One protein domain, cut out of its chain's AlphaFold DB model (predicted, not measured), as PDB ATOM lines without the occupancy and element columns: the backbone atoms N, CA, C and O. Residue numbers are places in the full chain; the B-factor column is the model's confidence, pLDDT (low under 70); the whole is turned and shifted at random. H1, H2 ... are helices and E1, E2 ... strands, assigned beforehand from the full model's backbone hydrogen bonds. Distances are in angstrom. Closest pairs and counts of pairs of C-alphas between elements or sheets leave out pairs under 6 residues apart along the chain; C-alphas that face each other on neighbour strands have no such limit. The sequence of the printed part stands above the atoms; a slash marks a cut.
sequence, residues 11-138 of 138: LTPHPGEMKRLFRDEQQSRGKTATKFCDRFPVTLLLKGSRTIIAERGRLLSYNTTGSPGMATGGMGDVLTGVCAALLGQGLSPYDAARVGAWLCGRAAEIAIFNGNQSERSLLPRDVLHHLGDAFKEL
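Overview. This is residues 11 to 138 of the 138 residues of an uncharacterized protein of Verrucomicrobia bacterium (UniProt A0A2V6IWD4). One long helix, H4, makes the core: H3 crosses it on one side, the short helices H5 and H6 cross its later part, and its first part covers one face of a small two-stranded hairpin, E1 and E2. H2 packs on the hairpin's other face, and H1 is near H2 at that end. The printed part has 128 residues with six named helices and two named strands, in the order H1, H2, E1, E2, H3, H4, H5, H6; the sheet, order E1 - E2, is antiparallel, and the class is mostly helix. The whole is compact, with a radius of gyration of the C-alphas of 14.5 A and spans of 43 by 32 by 20 A.

Arrangement. E1, residues 43 to 46, and E2, residues 52 to 55, form an antiparallel hairpin at 164 degrees; N 44 and O 54 are within hydrogen-bond range at 2.8 A, as are N 52 and O 46 at 3.0 A. Residues 52 to 53 of E2 also pair antiparallel with residues 61 to 62. The closest C-alphas of H2, residues 29 to 39, and E2 are those of Cys 37 and Glu 55, 5.6 A apart. For H4, residues 93 to 113, and E1 they are those of Tyr 94 and Thr 43, 5.9 A apart. H1, residues 15 to 21, is near H2, and its Pro 15 has its C-alpha 7.2 A from that of Leu 46. H4 is the hub. It touches H3, residues 75 to 88, at a steep tilt of 46 degrees, opposite ways, closest at the C-alphas of Gly 100 and Cys 83, 5.1 A apart. With residues 104 to 111 alone it touches H5, residues 124 to 129, about perpendicular at 87 degrees, closest at the C-alphas of Ala 108 and Val 127, 5.1 A apart. With residues 103 to 110 alone it touches H6, residues 131 to 136, about perpendicular at 79 degrees, closest at the C-alphas of Ala 107 and Ala 134, 5.2 A apart. H3 and H6 are apart. In the six helices every O i to N i+4 pair is within hydrogen-bond range.

Along the chain. E1 spans 9.6 A and E2 10.2 A from first to last C-alpha. H4 spans 29.7 A, from C-alpha 93 at (178.594, 213.551, 166.750) to C-alpha 113 at (195.435, 200.259, 187.328). H3 spans 20.1 A, H2 15.4 A, H1 9.8 A, H5 9.0 A and H6 8.9 A. H1 begins at C-alpha 15 (193.640, 202.243, 160.184).

Size, cuts and confidence. The two C-alphas farthest apart are those of Arg 39 and Asn 116, 44.1 A. The printed part has no cut; the link from E2 to H3, residues 56 to 74, is long. The mean pLDDT of the printed part is 95.1, and residue 25 is under 70.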
ATOM      1  N   LEU A  11     181.750 208.140 161.891       97.44
ATOM      2  CA  LEU A  11     182.469 206.962 161.408       97.44
ATOM      3  C   LEU A  11     183.599 206.627 162.379       97.44
ATOM      4  O   LEU A  11     184.339 207.524 162.769       97.44
ATOM      5  N   THR A  12     183.778 205.347 162.708       97.38
ATOM      6  CA  THR A  12     184.763 204.876 163.698       97.38
ATOM      7  C   THR A  12     185.846 203.949 163.106       97.38
ATOM      8  O   THR A  12     186.132 202.899 163.696       97.38
ATOM      9  N   PRO A  13     186.457 204.239 161.935       96.44
ATOM     10  CA  PRO A  13     187.321 203.274 161.268       96.44
ATOM     11  C   PRO A  13     188.623 203.028 162.037       96.44
ATOM     12  O   PRO A  13     189.228 203.943 162.602       96.44
ATOM     13  N   HIS A  14     189.106 201.786 162.016       94.12
ATOM     14  CA  HIS A  14     190.502 201.480 162.330       94.12
ATOM     15  C   HIS A  14     191.407 201.813 161.127       94.12
ATOM     16  O   HIS A  14     190.907 202.036 160.022       94.12
ATOM     17  N   PRO A  15     192.747 201.843 161.277       91.88
ATOM     18  CA  PRO A  15     193.640 202.243 160.184       91.88
ATOM     19  C   PRO A  15     193.473 201.426 158.891       91.88
ATOM     20  O   PRO A  15     193.589 201.972 157.798       91.88
ATOM     21  N   GLY A  16     193.158 200.133 158.997       91.56
ATOM     22  CA  GLY A  16     192.892 199.263 157.846       91.56
ATOM     23  C   GLY A  16     191.600 199.620 157.105       91.56
ATOM     24  O   GLY A  16     191.608 199.721 155.879       91.56
ATOM     25  N   GLU A  17     190.508 199.883 157.828       94.94
ATOM     26  CA  GLU A  17     189.267 200.415 157.247       94.94
ATOM     27  C   GLU A  17     189.501 201.786 156.612       94.94
ATOM     28  O   GLU A  17     189.058 202.030 155.491       94.94
ATOM     29  N   MET A  18     190.263 202.659 157.277       94.75
ATOM     30  CA  MET A  18     190.581 203.993 156.772       94.75
ATOM     31  C   MET A  18     191.318 203.929 155.429       94.75
ATOM     32  O   MET A  18     190.936 204.636 154.501       94.75
ATOM     33  N   LYS A  19     192.306 203.032 155.286       92.69
ATOM     34  CA  LYS A  19     193.015 202.801 154.013       92.69
ATOM     35  C   LYS A  19     192.076 202.356 152.888       92.69
ATOM     36  O   LYS A  19     192.257 202.752 151.741       92.69
ATOM     37  N   ARG A  20     191.053 201.550 153.200       92.50
ATOM     38  CA  ARG A  20     190.039 201.125 152.217       92.50
ATOM     39  C   ARG A  20     189.095 202.269 151.839       92.50
ATOM     40  O   ARG A  20     188.738 202.392 150.672       92.50
ATOM     41  N   LEU A  21     188.711 203.104 152.808       91.88
ATOM     42  CA  LEU A  21     187.791 204.232 152.617       91.88
ATOM     43  C   LEU A  21     188.443 205.438 151.926       91.88
ATOM     44  O   LEU A  21     187.772 206.164 151.190       91.88
ATOM     45  N   PHE A  22     189.728 205.682 152.181       91.38
ATOM     46  CA  PHE A  22     190.450 206.857 151.709       91.38
ATOM     47  C   PHE A  22     191.942 206.545 151.565       91.38
ATOM     48  O   PHE A  22     192.712 206.592 152.525       91.38
ATOM     49  N   ARG A  23     192.348 206.218 150.337       83.31
ATOM     50  CA  ARG A  23     193.749 205.971 149.986       83.31
ATOM     51  C   ARG A  23     194.497 207.305 149.891       83.31
ATOM     52  O   ARG A  23     194.479 207.947 148.849       83.31
ATOM     53  N   ASP A  24     195.108 207.724 150.994       75.50
ATOM     54  CA  ASP A  24     196.066 208.838 151.050       75.50
ATOM     55  C   ASP A  24     197.251 208.401 151.928       75.50
ATOM     56  O   ASP A  24     197.274 208.631 153.138       75.50
ATOM     57  N   GLU A  25     198.174 207.636 151.333       65.50
ATOM     58  CA  GLU A  25     199.204 206.856 152.046       65.50
ATOM     59  C   GLU A  25     200.452 207.666 152.439       65.50
ATOM     60  O   GLU A  25     201.275 207.180 153.206       65.50
ATOM     61  N   GLN A  26     200.577 208.910 151.966       73.62
ATOM     62  CA  GLN A  26     201.777 209.744 152.144       73.62
ATOM     63  C   GLN A  26     201.594 210.868 153.181       73.62
ATOM     64  O   GLN A  26     202.320 211.860 153.176       73.62
ATOM     65  N   GLN A  27     200.583 210.775 154.049       84.06
ATOM     66  CA  GLN A  27     200.224 211.844 154.986       84.06
ATOM     67  C   GLN A  27     200.150 211.350 156.430       84.06
ATOM     68  O   GLN A  27     199.917 210.173 156.707       84.06
ATOM     69  N   SER A  28     200.317 212.276 157.379       92.38
ATOM     70  CA  SER A  28     200.087 211.974 158.791       92.38
ATOM     71  C   SER A  28     198.610 211.649 159.038       92.38
ATOM     72  O   SER A  28     197.726 212.216 158.397       92.38
ATOM     73  N   ARG A  29     198.324 210.796 160.035       93.50
ATOM     74  CA  ARG A  29     196.946 210.406 160.407       93.50
ATOM     75  C   ARG A  29     196.018 211.610 160.611       93.50
ATOM     76  O   ARG A  29     194.864 211.560 160.201       93.50
ATOM     77  N   GLY A  30     196.526 212.691 161.212       95.31
ATOM     78  CA  GLY A  30     195.774 213.937 161.405       95.31
ATOM     79  C   GLY A  30     195.421 214.623 160.085       95.31
ATOM     80  O   GLY A  30     194.255 214.923 159.852       95.31
ATOM     81  N   LYS A  31     196.394 214.784 159.174       95.00
ATOM     82  CA  LYS A  31     196.145 215.353 157.837       95.00
ATOM     83  C   LYS A  31     195.164 214.499 157.033       95.00
ATOM     84  O   LYS A  31     194.268 215.046 156.396       95.00
ATOM     85  N   THR A  32     195.292 213.173 157.093       95.12
ATOM     86  CA  THR A  32     194.342 212.241 156.467       95.12
ATOM     87  C   THR A  32     192.929 212.430 157.026       95.12
ATOM     88  O   THR A  32     191.978 212.507 156.251       95.12
ATOM     89  N   ALA A  33     192.781 212.557 158.350       96.06
ATOM     90  CA  ALA A  33     191.491 212.774 159.004       96.06
ATOM     91  C   ALA A  33     190.838 214.109 158.598       96.06
ATOM     92  O   ALA A  33     189.654 214.124 158.251       96.06
ATOM     93  N   THR A  34     191.609 215.203 158.574       95.81
ATOM     94  CA  THR A  34     191.138 216.522 158.116       95.81
ATOM     95  C   THR A  34     190.667 216.463 156.666       95.81
ATOM     96  O   THR A  34     189.500 216.738 156.394       95.81
ATOM     97  N   LYS A  35     191.516 215.987 155.742       95.19
ATOM     98  CA  LYS A  35     191.162 215.869 154.317       95.19
ATOM     99  C   LYS A  35     189.925 215.001 154.088       95.19
ATOM    100  O   LYS A  35     189.121 215.284 153.197       95.19
ATOM    101  N   PHE A  36     189.769 213.929 154.865       95.31
ATOM    102  CA  PHE A  36     188.597 213.068 154.771       95.31
ATOM    103  C   PHE A  36     187.311 213.823 155.132       95.31
ATOM    104  O   PHE A  36     186.340 213.752 154.379       95.31
ATOM    105  N   CYS A  37     187.315 214.583 156.230       95.31
ATOM    106  CA  CYS A  37     186.159 215.372 156.669       95.31
ATOM    107  C   CYS A  37     185.895 216.594 155.769       95.31
ATOM    108  O   CYS A  37     184.750 217.014 155.619       95.31
ATOM    109  N   ASP A  38     186.921 217.133 155.108       93.75
ATOM    110  CA  ASP A  38     186.735 218.173 154.088       93.75
ATOM    111  C   ASP A  38     186.030 217.619 152.842       93.75
ATOM    112  O   ASP A  38     185.169 218.277 152.251       93.75
ATOM    113  N   ARG A  39     186.356 216.379 152.454       92.88
ATOM    114  CA  ARG A  39     185.764 215.709 151.286       92.88
ATOM    115  C   ARG A  39     184.374 215.131 151.559       92.88
ATOM    116  O   ARG A  39     183.569 215.025 150.624       92.88
ATOM    117  N   PHE A  40     184.105 214.706 152.790       92.56
ATOM    118  CA  PHE A  40     182.866 214.041 153.182       92.56
ATOM    119  C   PHE A  40     182.250 214.728 154.408       92.56
ATOM    120  O   PHE A  40     182.919 214.822 155.428       92.56
ATOM    121  N   PRO A  41     180.967 215.145 154.359       91.19
ATOM    122  CA  PRO A  41     180.309 215.814 155.482       91.19
ATOM    123  C   PRO A  41     179.956 214.793 156.574       91.19
ATOM    124  O   PRO A  41     178.840 214.258 156.618       91.19
ATOM    125  N   VAL A  42     180.952 214.445 157.387       95.75
ATOM    126  CA  VAL A  42     180.893 213.453 158.463       95.75
ATOM    127  C   VAL A  42     181.799 213.870 159.619       95.75
ATOM    128  O   VAL A  42     182.755 214.620 159.428       95.75
ATOM    129  N   THR A  43     181.531 213.316 160.795       98.00
ATOM    130  CA  THR A  43     182.488 213.260 161.898       98.00
ATOM    131  C   THR A  43     183.256 211.947 161.810       98.00
ATOM    132  O   THR A  43     182.674 210.881 161.589       98.00
ATOM    133  N   LEU A  44     184.568 212.018 161.985       98.31
ATOM    134  CA  LEU A  44     185.471 210.880 161.957       98.31
ATOM    135  C   LEU A  44     186.101 210.681 163.334       98.31
ATOM    136  O   LEU A  44     186.747 211.587 163.848       98.31
ATOM    137  N   LEU A  45     185.976 209.477 163.881       98.56
ATOM    138  CA  LEU A  45     186.769 208.949 164.984       98.56
ATOM    139  C   LEU A  45     187.732 207.913 164.392       98.56
ATOM    140  O   LEU A  45     187.385 206.758 164.155       98.56
ATOM    141  N   LEU A  46     188.959 208.335 164.107       97.62
ATOM    142  CA  LEU A  46     189.998 207.481 163.545       97.62
ATOM    143  C   LEU A  46     190.732 206.741 164.668       97.62
ATOM    144  O   LEU A  46     191.600 207.317 165.335       97.62
ATOM    145  N   LYS A  47     190.411 205.453 164.847       96.19
ATOM    146  CA  LYS A  47     190.989 204.600 165.902       96.19
ATOM    147  C   LYS A  47     192.502 204.417 165.712       96.19
ATOM    148  O   LYS A  47     193.032 204.489 164.598       96.19
ATOM    149  N   GLY A  48     193.209 204.183 166.814       90.94
ATOM    150  CA  GLY A  48     194.647 203.901 166.882       90.94
ATOM    151  C   GLY A  48     195.202 204.226 168.272       90.94
ATOM    152  O   GLY A  48     194.439 204.637 169.136       90.94
ATOM    153  N   SER A  49     196.520 204.105 168.472       82.56
ATOM    154  CA  SER A  49     197.180 204.364 169.773       82.56
ATOM    155  C   SER A  49     196.871 205.741 170.367       82.56
ATOM    156  O   SER A  49     196.776 205.902 171.573       82.56
ATOM    157  N   ARG A  50     196.670 206.734 169.498       90.56
ATOM    158  CA  ARG A  50     195.990 207.994 169.813       90.56
ATOM    159  C   ARG A  50     194.831 208.136 168.848       90.56
ATOM    160  O   ARG A  50     195.056 208.343 167.648       90.56
ATOM    161  N   THR A  51     193.616 207.932 169.339       96.94
ATOM    162  CA  THR A  51     192.400 208.134 168.548       96.94
ATOM    163  C   THR A  51     192.278 209.609 168.178       96.94
ATOM    164  O   THR A  51     192.527 210.478 169.008       96.94
ATOM    165  N   ILE A  52     191.932 209.891 166.920       98.19
ATOM    166  CA  ILE A  52     191.770 211.257 166.405       98.19
ATOM    167  C   ILE A  52     190.296 211.486 166.106       98.19
ATOM    168  O   ILE A  52     189.701 210.696 165.374       98.19
ATOM    169  N   ILE A  53     189.730 212.571 166.623       98.62
ATOM    170  CA  ILE A  53     188.392 213.037 166.285       98.62
ATOM    171  C   ILE A  53     188.522 214.248 165.363       98.62
ATOM    172  O   ILE A  53     189.218 215.217 165.677       98.62
ATOM    173  N   ALA A  54     187.847 214.184 164.220       98.31
ATOM    174  CA  ALA A  54     187.819 215.231 163.212       98.31
ATOM    175  C   ALA A  54     186.383 215.500 162.749       98.31
ATOM    176  O   ALA A  54     185.585 214.583 162.567       98.31
ATOM    177  N   GLU A  55     186.065 216.769 162.529       97.88
ATOM    178  CA  GLU A  55     184.865 217.232 161.834       97.88
ATOM    179  C   GLU A  55     185.236 218.523 161.100       97.88
ATOM    180  O   GLU A  55     186.045 219.312 161.596       97.88
ATOM    181  N   ARG A  56     184.679 218.739 159.905       95.81
ATOM    182  CA  ARG A  56     184.970 219.935 159.106       95.81
ATOM    183  C   ARG A  56     184.669 221.207 159.905       95.81
ATOM    184  O   ARG A  56     183.581 221.354 160.452       95.81
ATOM    185  N   GLY A  57     185.622 222.139 159.932       95.50
ATOM    186  CA  GLY A  57     185.490 223.412 160.651       95.50
ATOM    187  C   GLY A  57     185.704 223.325 162.167       95.50
ATOM    188  O   GLY A  57     185.620 224.350 162.837       95.50
ATOM    189  N   ARG A  58     186.010 222.141 162.716       96.69
ATOM    190  CA  ARG A  58     186.430 221.967 164.113       96.69
ATOM    191  C   ARG A  58     187.919 221.642 164.193       96.69
ATOM    192  O   ARG A  58     188.497 221.072 163.266       96.69
ATOM    193  N   LEU A  59     188.542 221.979 165.321       96.69
ATOM    194  CA  LEU A  59     189.917 221.568 165.611       96.69
ATOM    195  C   LEU A  59     190.003 220.040 165.727       96.69
ATOM    196  O   LEU A  59     189.057 219.380 166.164       96.69
ATOM    197  N   LEU A  60     191.152 219.470 165.362       97.69
ATOM    198  CA  LEU A  60     191.417 218.061 165.640       97.69
ATOM    199  C   LEU A  60     191.478 217.845 167.153       97.69
ATOM    200  O   LEU A  60     192.174 218.572 167.859       97.69
ATOM    201  N   SER A  61     190.780 216.823 167.638       98.31
ATOM    202  CA  SER A  61     190.879 216.380 169.027       98.31
ATOM    203  C   SER A  61     191.592 215.033 169.081       98.31
ATOM    204  O   SER A  61     191.374 214.166 168.235       98.31
ATOM    205  N   TYR A  62     192.471 214.870 170.063       98.06
ATOM    206  CA  TYR A  62     193.243 213.653 170.269       98.06
ATOM    207  C   TYR A  62     192.830 213.035 171.593       98.06
ATOM    208  O   TYR A  62     192.894 213.701 172.625       98.06
ATOM    209  N   ASN A  63     192.439 211.764 171.566       97.75
ATOM    210  CA  ASN A  63     192.216 211.028 172.797       97.75
ATOM    211  C   ASN A  63     193.563 210.745 173.464       97.75
ATOM    212  O   ASN A  63     194.472 210.201 172.827       97.75
ATOM    213  N   THR A  64     193.680 211.128 174.729       95.69
ATOM    214  CA  THR A  64     194.877 210.904 175.547       95.69
ATOM    215  C   THR A  64     194.752 209.695 176.461       95.69
ATOM    216  O   THR A  64     195.758 209.333 177.059       95.69
ATOM    217  N   THR A  65     193.567 209.081 176.550       96.75
ATOM    218  CA  THR A  65     193.317 207.908 177.392       96.75
ATOM    219  C   THR A  65     193.394 206.594 176.615       96.75
ATOM    220  O   THR A  65     193.292 206.560 175.380       96.75
ATOM    221  N   GLY A  66     193.517 205.503 177.362       94.75
ATOM    222  CA  GLY A  66     193.510 204.128 176.886       94.75
ATOM    223  C   GLY A  66     194.857 203.432 177.053       94.75
ATOM    224  O   GLY A  66     195.852 204.018 177.464       94.75
ATOM    225  N   SER A  67     194.887 202.152 176.693       94.12
ATOM    226  CA  SER A  67     196.073 201.294 176.794       94.12
ATOM    227  C   SER A  67     196.215 200.428 175.535       94.12
ATOM    228  O   SER A  67     195.206 200.127 174.884       94.12
ATOM    229  N   PRO A  68     197.437 199.977 175.183       93.00
ATOM    230  CA  PRO A  68     197.648 198.929 174.185       93.00
ATOM    231  C   PRO A  68     196.757 197.691 174.369       93.00
ATOM    232  O   PRO A  68     196.380 197.078 173.372       93.00
ATOM    233  N   GLY A  69     196.350 197.368 175.604       92.00
ATOM    234  CA  GLY A  69     195.428 196.262 175.890       92.00
ATOM    235  C   GLY A  69     194.047 196.387 175.242       92.00
ATOM    236  O   GLY A  69     193.323 195.406 175.094       92.00
ATOM    237  N   MET A  70     193.681 197.584 174.776       94.75
ATOM    238  CA  MET A  70     192.446 197.814 174.024       94.75
ATOM    239  C   MET A  70     192.497 197.290 172.582       94.75
ATOM    240  O   MET A  70     191.476 197.303 171.893       94.75
ATOM    241  N   ALA A  71     193.653 196.817 172.103       91.12
ATOM    242  CA  ALA A  71     193.820 196.209 170.781       91.12
ATOM    243  C   ALA A  71     193.259 194.769 170.699       91.12
ATOM    244  O   ALA A  71     193.837 193.904 170.042       91.12
ATOM    245  N   THR A  72     192.113 194.530 171.339       90.88
ATOM    246  CA  THR A  72     191.423 193.238 171.423       90.88
ATOM    247  C   THR A  72     190.110 193.285 170.637       90.88
ATOM    248  O   THR A  72     189.455 194.328 170.533       90.88
ATOM    249  N   GLY A  73     189.714 192.147 170.055       92.69
ATOM    250  CA  GLY A  73     188.432 192.007 169.357       92.69
ATOM    251  C   GLY A  73     187.249 192.413 170.246       92.69
ATOM    252  O   GLY A  73     187.255 192.159 171.446       92.69
ATOM    253  N   GLY A  74     186.249 193.081 169.667       94.56
ATOM    254  CA  GLY A  74     185.064 193.571 170.385       94.56
ATOM    255  C   GLY A  74     185.194 194.970 171.004       94.56
ATOM    256  O   GLY A  74     184.184 195.611 171.283       94.56
ATOM    257  N   MET A  75     186.407 195.521 171.156       95.94
ATOM    258  CA  MET A  75     186.577 196.870 171.728       95.94
ATOM    259  C   MET A  75     185.946 197.968 170.853       95.94
ATOM    260  O   MET A  75     185.409 198.961 171.343       95.94
ATOM    261  N   GLY A  76     185.977 197.771 169.532       95.19
ATOM    262  CA  GLY A  76     185.316 198.663 168.580       95.19
ATOM    263  C   GLY A  76     183.790 198.669 168.706       95.19
ATOM    264  O   GLY A  76     183.175 199.709 168.459       95.19
ATOM    265  N   ASP A  77     183.192 197.549 169.116       97.31
ATOM    266  CA  ASP A  77     181.744 197.418 169.292       97.31
ATOM    267  C   ASP A  77     181.292 198.158 170.552       97.31
ATOM    268  O   ASP A  77     180.334 198.929 170.500       97.31
ATOM    269  N   VAL A  78     182.056 198.032 171.646       97.88
ATOM    270  CA  VAL A  78     181.853 198.820 172.875       97.88
ATOM    271  C   VAL A  78     181.920 200.315 172.576       97.88
ATOM    272  O   VAL A  78     180.986 201.048 172.897       97.88
ATOM    273  N   LEU A  79     182.977 200.768 171.893       97.94
ATOM    274  CA  LEU A  79     183.126 202.175 171.515       97.94
ATOM    275  C   LEU A  79     181.942 202.675 170.677       97.94
ATOM    276  O   LEU A  79     181.441 203.779 170.896       97.94
ATOM    277  N   THR A  80     181.489 201.864 169.721       97.75
ATOM    278  CA  THR A  80     180.348 202.199 168.860       97.75
ATOM    279  C   THR A  80     179.061 202.317 169.673       97.75
ATOM    280  O   THR A  80     178.334 203.295 169.503       97.75
ATOM    281  N   GLY A  81     178.806 201.379 170.591       98.12
ATOM    282  CA  GLY A  81     177.645 201.410 171.481       98.12
ATOM    283  C   GLY A  81     177.633 202.641 172.389       98.12
ATOM    284  O   GLY A  81     176.622 203.339 172.455       98.12
ATOM    285  N   VAL A  82     178.770 202.967 173.013       98.50
ATOM    286  CA  VAL A  82     178.914 204.169 173.853       98.50
ATOM    287  C   VAL A  82     178.651 205.437 173.039       98.50
ATOM    288  O   VAL A  82     177.844 206.274 173.439       98.50
ATOM    289  N   CYS A  83     179.264 205.570 171.860       98.62
ATOM    290  CA  CYS A  83     179.035 206.730 170.998       98.62
ATOM    291  C   CYS A  83     177.566 206.842 170.555       98.62
ATOM    292  O   CYS A  83     177.018 207.942 170.528       98.62
ATOM    293  N   ALA A  84     176.919 205.721 170.221       98.25
ATOM    294  CA  ALA A  84     175.510 205.695 169.837       98.25
ATOM    295  C   ALA A  84     174.588 206.107 170.997       98.25
ATOM    296  O   ALA A  84     173.663 206.890 170.787       98.25
ATOM    297  N   ALA A  85     174.868 205.648 172.219       98.31
ATOM    298  CA  ALA A  85     174.122 206.045 173.410       98.31
ATOM    299  C   ALA A  85     174.260 207.550 173.695       98.31
ATOM    300  O   ALA A  85     173.266 208.212 173.985       98.31
ATOM    301  N   LEU A  86     175.467 208.108 173.561       98.44
ATOM    302  CA  LEU A  86     175.720 209.546 173.726       98.44
ATOM    303  C   LEU A  86     175.010 210.382 172.650       98.44
ATOM    304  O   LEU A  86     174.420 211.418 172.954       98.44
ATOM    305  N   LEU A  87     175.010 209.914 171.399       98.19
ATOM    306  CA  LEU A  87     174.228 210.519 170.317       98.19
ATOM    307  C   LEU A  87     172.723 210.502 170.625       98.19
ATOM    308  O   LEU A  87     172.048 211.508 170.419       98.19
ATOM    309  N   GLY A  88     172.203 209.384 171.141       97.88
ATOM    310  CA  GLY A  88     170.801 209.248 171.552       97.88
ATOM    311  C   GLY A  88     170.406 210.183 172.699       97.88
ATOM    312  O   GLY A  88     169.254 210.597 172.777       97.88
ATOM    313  N   GLN A  89     171.369 210.575 173.537       97.88
ATOM    314  CA  GLN A  89     171.202 211.574 174.600       97.88
ATOM    315  C   GLN A  89     171.292 213.028 174.099       97.88
ATOM    316  O   GLN A  89     171.154 213.959 174.886       97.88
ATOM    317  N   GLY A  90     171.507 213.249 172.798       97.62
ATOM    318  CA  GLY A  90     171.493 214.577 172.182       97.62
ATOM    319  C   GLY A  90     172.865 215.224 171.993       97.62
ATOM    320  O   GLY A  90     172.932 216.363 171.525       97.62
ATOM    321  N   LEU A  91     173.968 214.525 172.292       98.25
ATOM    322  CA  LEU A  91     175.301 215.057 171.997       98.25
ATOM    323  C   LEU A  91     175.507 215.202 170.485       98.25
ATOM    324  O   LEU A  91     175.030 214.408 169.669       98.25
ATOM    325  N   SER A  92     176.290 216.214 170.099       97.75
ATOM    326  CA  SER A  92     176.758 216.323 168.720       97.75
ATOM    327  C   SER A  92     177.648 215.118 168.372       97.75
ATOM    328  O   SER A  92     178.316 214.588 169.259       97.75
ATOM    329  N   PRO A  93     177.736 214.680 167.103       98.00
ATOM    330  CA  PRO A  93     178.594 213.551 166.750       98.00
ATOM    331  C   PRO A  93     180.067 213.739 167.116       98.00
ATOM    332  O   PRO A  93     180.726 212.772 167.481       98.00
ATOM    333  N   TYR A  94     180.584 214.968 167.053       98.44
ATOM    334  CA  TYR A  94     181.952 215.273 167.470       98.44
ATOM    335  C   TYR A  94     182.138 215.168 168.978       98.44
ATOM    336  O   TYR A  94     183.127 214.593 169.425       98.44
ATOM    337  N   ASP A  95     181.179 215.652 169.765       98.38
ATOM    338  CA  ASP A  95     181.268 215.562 171.223       98.38
ATOM    339  C   ASP A  95     181.026 214.125 171.702       98.38
ATOM    340  O   ASP A  95     181.788 213.624 172.521       98.38
ATOM    341  N   ALA A  96     180.073 213.406 171.099       98.62
ATOM    342  CA  ALA A  96     179.853 211.982 171.344       98.62
ATOM    343  C   ALA A  96     181.096 211.140 171.006       98.62
ATOM    344  O   ALA A  96     181.453 210.244 171.764       98.62
ATOM    345  N   ALA A  97     181.795 211.452 169.909       98.62
ATOM    346  CA  ALA A  97     183.045 210.787 169.547       98.62
ATOM    347  C   ALA A  97     184.169 211.050 170.560       98.62
ATOM    348  O   ALA A  97     184.912 210.132 170.903       98.62
ATOM    349  N   ARG A  98     184.306 212.297 171.029       98.56
ATOM    350  CA  ARG A  98     185.328 212.684 172.014       98.56
ATOM    351  C   ARG A  98     185.074 212.029 173.360       98.56
ATOM    352  O   ARG A  98     185.958 211.356 173.878       98.56
ATOM    353  N   VAL A  99     183.864 212.200 173.886       98.50
ATOM    354  CA  VAL A  99     183.457 211.646 175.179       98.50
ATOM    355  C   VAL A  99     183.475 210.121 175.122       98.50
ATOM    356  O   VAL A  99     184.034 209.494 176.009       98.50
ATOM    357  N   GLY A 100     182.976 209.507 174.046       98.44
ATOM    358  CA  GLY A 100     182.996 208.053 173.886       98.44
ATOM    359  C   GLY A 100     184.407 207.465 173.822       98.44
ATOM    360  O   GLY A 100     184.688 206.481 174.502       98.44
ATOM    361  N   ALA A 101     185.321 208.084 173.063       98.31
ATOM    362  CA  ALA A 101     186.722 207.659 173.034       98.31
ATOM    363  C   ALA A 101     187.384 207.795 174.413       98.31
ATOM    364  O   ALA A 101     188.082 206.876 174.847       98.31
ATOM    365  N   TRP A 102     187.129 208.914 175.097       98.38
ATOM    366  CA  TRP A 102     187.690 209.177 176.415       98.38
ATOM    367  C   TRP A 102     187.176 208.188 177.459       98.38
ATOM    368  O   TRP A 102     187.995 207.568 178.130       98.38
ATOM    369  N   LEU A 103     185.858 207.969 177.534       98.56
ATOM    370  CA  LEU A 103     185.217 207.045 178.475       98.56
ATOM    371  C   LEU A 103     185.728 205.616 178.301       98.56
ATOM    372  O   LEU A 103     186.116 204.986 179.278       98.56
ATOM    373  N   CYS A 104     185.773 205.104 177.066       98.06
ATOM    374  CA  CYS A 104     186.284 203.756 176.817       98.06
ATOM    375  C   CYS A 104     187.766 203.632 177.189       98.06
ATOM    376  O   CYS A 104     188.167 202.628 177.773       98.06
ATOM    377  N   GLY A 105     188.580 204.640 176.860       97.75
ATOM    378  CA  GLY A 105     189.995 204.642 177.225       97.75
ATOM    379  C   GLY A 105     190.208 204.744 178.732       97.75
ATOM    380  O   GLY A 105     191.024 204.016 179.288       97.75
ATOM    381  N   ARG A 106     189.426 205.583 179.414       98.19
ATOM    382  CA  ARG A 106     189.544 205.782 180.856       98.19
ATOM    383  C   ARG A 106     189.053 204.570 181.639       98.19
ATOM    384  O   ARG A 106     189.727 204.132 182.561       98.19
ATOM    385  N   ALA A 107     187.945 203.962 181.224       98.06
ATOM    386  CA  ALA A 107     187.469 202.711 181.804       98.06
ATOM    387  C   ALA A 107     188.486 201.568 181.621       98.06
ATOM    388  O   ALA A 107     188.674 200.769 182.534       98.06
ATOM    389  N   ALA A 108     189.190 201.514 180.483       97.56
ATOM    390  CA  ALA A 108     190.286 200.564 180.282       97.56
ATOM    391  C   ALA A 108     191.461 200.810 181.243       97.56
ATOM    392  O   ALA A 108     191.979 199.863 181.826       97.56
ATOM    393  N   GLU A 109     191.868 202.067 181.433       97.44
ATOM    394  CA  GLU A 109     192.901 202.426 182.410       97.44
ATOM    395  C   GLU A 109     192.489 202.048 183.836       97.44
ATOM    396  O   GLU A 109     193.283 201.446 184.550       97.44
ATOM    397  N   ILE A 110     191.250 202.339 184.243       97.81
ATOM    398  CA  ILE A 110     190.729 201.968 185.566       97.81
ATOM    399  C   ILE A 110     190.765 200.446 185.746       97.81
ATOM    400  O   ILE A 110     191.269 199.968 186.760       97.81
ATOM    401  N   ALA A 111     190.314 199.680 184.747       97.50
ATOM    402  CA  ALA A 111     190.347 198.219 184.789       97.50
ATOM    403  C   ALA A 111     191.770 197.651 184.971       97.50
ATOM    404  O   ALA A 111     191.931 196.598 185.589       97.50
ATOM    405  N   ILE A 112     192.787 198.345 184.442       96.94
ATOM    406  CA  ILE A 112     194.198 197.943 184.518       96.94
ATOM    407  C   ILE A 112     194.866 198.400 185.822       96.94
ATOM    408  O   ILE A 112     195.570 197.622 186.455       96.94
ATOM    409  N   PHE A 113     194.694 199.664 186.210       94.38
ATOM    410  CA  PHE A 113     195.435 200.259 187.328       94.38
ATOM    411  C   PHE A 113     194.748 200.071 188.680       94.38
ATOM    412  O   PHE A 113     195.431 199.969 189.696       94.38
ATOM    413  N   ASN A 114     193.415 200.013 188.689       90.50
ATOM    414  CA  ASN A 114     192.609 199.890 189.904       90.50
ATOM    415  C   ASN A 114     191.836 198.561 189.961       90.50
ATOM    416  O   ASN A 114     191.258 198.231 190.995       90.50
ATOM    417  N   GLY A 115     191.787 197.822 188.850       85.31
ATOM    418  CA  GLY A 115     191.195 196.494 188.764       85.31
ATOM    419  C   GLY A 115     192.234 195.375 188.854       85.31
ATOM    420  O   GLY A 115     193.389 195.580 189.214       85.31
ATOM    421  N   ASN A 116     191.806 194.167 188.487       89.69
ATOM    422  CA  ASN A 116     192.653 192.967 188.485       89.69
ATOM    423  C   ASN A 116     193.142 192.587 187.076       89.69
ATOM    424  O   ASN A 116     193.619 191.468 186.877       89.69
ATOM    425  N   GLN A 117     192.970 193.466 186.081       94.44
ATOM    426  CA  GLN A 117     193.358 193.174 184.704       94.44
ATOM    427  C   GLN A 117     194.761 193.681 184.396       94.44
ATOM    428  O   GLN A 117     195.198 194.721 184.869       94.44
ATOM    429  N   SER A 118     195.461 192.953 183.536       94.62
ATOM    430  CA  SER A 118     196.673 193.439 182.882       94.62
ATOM    431  C   SER A 118     196.337 193.931 181.477       94.62
ATOM    432  O   SER A 118     195.313 193.549 180.909       94.62
ATOM    433  N   GLU A 119     197.243 194.677 180.843       94.25
ATOM    434  CA  GLU A 119     197.074 195.052 179.431       94.25
ATOM    435  C   GLU A 119     196.850 193.833 178.521       94.25
ATOM    436  O   GLU A 119     196.111 193.909 177.548       94.25
ATOM    437  N   ARG A 120     197.465 192.687 178.839       94.56
ATOM    438  CA  ARG A 120     197.346 191.458 178.038       94.56
ATOM    439  C   ARG A 120     196.040 190.702 178.271       94.56
ATOM    440  O   ARG A 120     195.663 189.905 177.419       94.56
ATOM    441  N   SER A 121     195.390 190.907 179.417       95.06
ATOM    442  CA  SER A 121     194.153 190.211 179.790       95.06
ATOM    443  C   SER A 121     192.907 191.078 179.651       95.06
ATOM    444  O   SER A 121     191.816 190.568 179.883       95.06
ATOM    445  N   LEU A 122     193.053 192.356 179.282       97.12
ATOM    446  CA  LEU A 122     191.939 193.289 179.175       97.12
ATOM    447  C   LEU A 122     190.933 192.835 178.108       97.12
ATOM    448  O   LEU A 122     191.266 192.686 176.927       97.12
ATOM    449  N   LEU A 123     189.677 192.688 178.519       97.12
ATOM    450  CA  LEU A 123     188.566 192.331 177.646       97.12
ATOM    451  C   LEU A 123     187.573 193.494 177.508       97.12
ATOM    452  O   LEU A 123     187.451 194.334 178.402       97.12
ATOM    453  N   PRO A 124     186.774 193.529 176.424       97.56
ATOM    454  CA  PRO A 124     185.747 194.556 176.242       97.56
ATOM    455  C   PRO A 124     184.743 194.644 177.403       97.56
ATOM    456  O   PRO A 124     184.285 195.731 177.740       97.56
ATOM    457  N   ARG A 125     184.422 193.513 178.050       96.88
ATOM    458  CA  ARG A 125     183.524 193.486 179.216       96.88
ATOM    459  C   ARG A 125     184.094 194.221 180.431       96.88
ATOM    460  O   ARG A 125     183.327 194.803 181.184       96.88
ATOM    461  N   ASP A 126     185.414 194.216 180.603       97.25
ATOM    462  CA  ASP A 126     186.051 194.880 181.740       97.25
ATOM    463  C   ASP A 126     185.913 196.397 181.576       97.25
ATOM    464  O   ASP A 126     185.553 197.102 182.515       97.25
ATOM    465  N   VAL A 127     186.062 196.887 180.339       97.75
ATOM    466  CA  VAL A 127     185.766 198.281 179.983       97.75
ATOM    467  C   VAL A 127     184.298 198.614 180.250       97.75
ATOM    468  O   VAL A 127     184.022 199.651 180.843       97.75
ATOM    469  N   LEU A 128     183.354 197.744 179.869       96.88
ATOM    470  CA  LEU A 128     181.927 197.959 180.144       96.88
ATOM    471  C   LEU A 128     181.633 198.085 181.645       96.88
ATOM    472  O   LEU A 128     180.905 198.995 182.039       96.88
ATOM    473  N   HIS A 129     182.211 197.213 182.475       97.06
ATOM    474  CA  HIS A 129     182.009 197.241 183.927       97.06
ATOM    475  C   HIS A 129     182.519 198.539 184.571       97.06
ATOM    476  O   HIS A 129     181.913 199.013 185.527       97.06
ATOM    477  N   HIS A 130     183.572 199.144 184.014       97.69
ATOM    478  CA  HIS A 130     184.169 200.378 184.533       97.69
ATOM    479  C   HIS A 130     183.708 201.661 183.823       97.69
ATOM    480  O   HIS A 130     184.195 202.745 184.147       97.69
ATOM    481  N   LEU A 131     182.740 201.595 182.898       97.88
ATOM    482  CA  LEU A 131     182.180 202.806 182.281       97.88
ATOM    483  C   LEU A 131     181.587 203.751 183.330       97.88
ATOM    484  O   LEU A 131     181.796 204.957 183.244       97.88
ATOM    485  N   GLY A 132     180.875 203.215 184.326       97.75
ATOM    486  CA  GLY A 132     180.276 204.017 185.395       97.75
ATOM    487  C   GLY A 132     181.312 204.771 186.231       97.75
ATOM    488  O   GLY A 132     181.054 205.901 186.636       97.75
ATOM    489  N   ASP A 133     182.487 204.181 186.449       97.69
ATOM    490  CA  ASP A 133     183.586 204.844 187.154       97.69
ATOM    491  C   ASP A 133     184.212 205.934 186.286       97.69
ATOM    492  O   ASP A 133     184.380 207.057 186.751       97.69
ATOM    493  N   ALA A 134     184.442 205.657 184.998       97.94
ATOM    494  CA  ALA A 134     184.924 206.666 184.058       97.94
ATOM    495  C   ALA A 134     183.968 207.868 183.952       97.94
ATOM    496  O   ALA A 134     184.423 209.005 183.917       97.94
ATOM    497  N   PHE A 135     182.647 207.649 183.960       97.69
ATOM    498  CA  PHE A 135     181.661 208.737 183.955       97.69
ATOM    499  C   PHE A 135     181.743 209.652 185.183       97.69
ATOM    500  O   PHE A 135     181.425 210.829 185.063       97.69
ATOM    501  N   LYS A 136     182.158 209.141 186.349       97.56
ATOM    502  CA  LYS A 136     182.330 209.960 187.564       97.56
ATOM    503  C   LYS A 136     183.572 210.853 187.505       97.56
ATOM    504  O   LYS A 136     183.682 211.771 188.308       97.56
ATOM    505  N   GLU A 137     184.500 210.564 186.594       96.31
ATOM    506  CA  GLU A 137     185.743 211.318 186.399       96.31
ATOM    507  C   GLU A 137     185.693 212.279 185.193       96.31
ATOM    508  O   GLU A 137     186.700 212.924 184.893       96.31
ATOM    509  N   LEU A 138     184.559 212.334 184.480       88.88
ATOM    510  CA  LEU A 138     184.335 213.183 183.301       88.88
ATOM    511  C   LEU A 138     184.021 214.635 183.695       88.88
ATOM    512  O   LEU A 138     184.537 215.541 183.000       88.88
TER     513      LEU A 138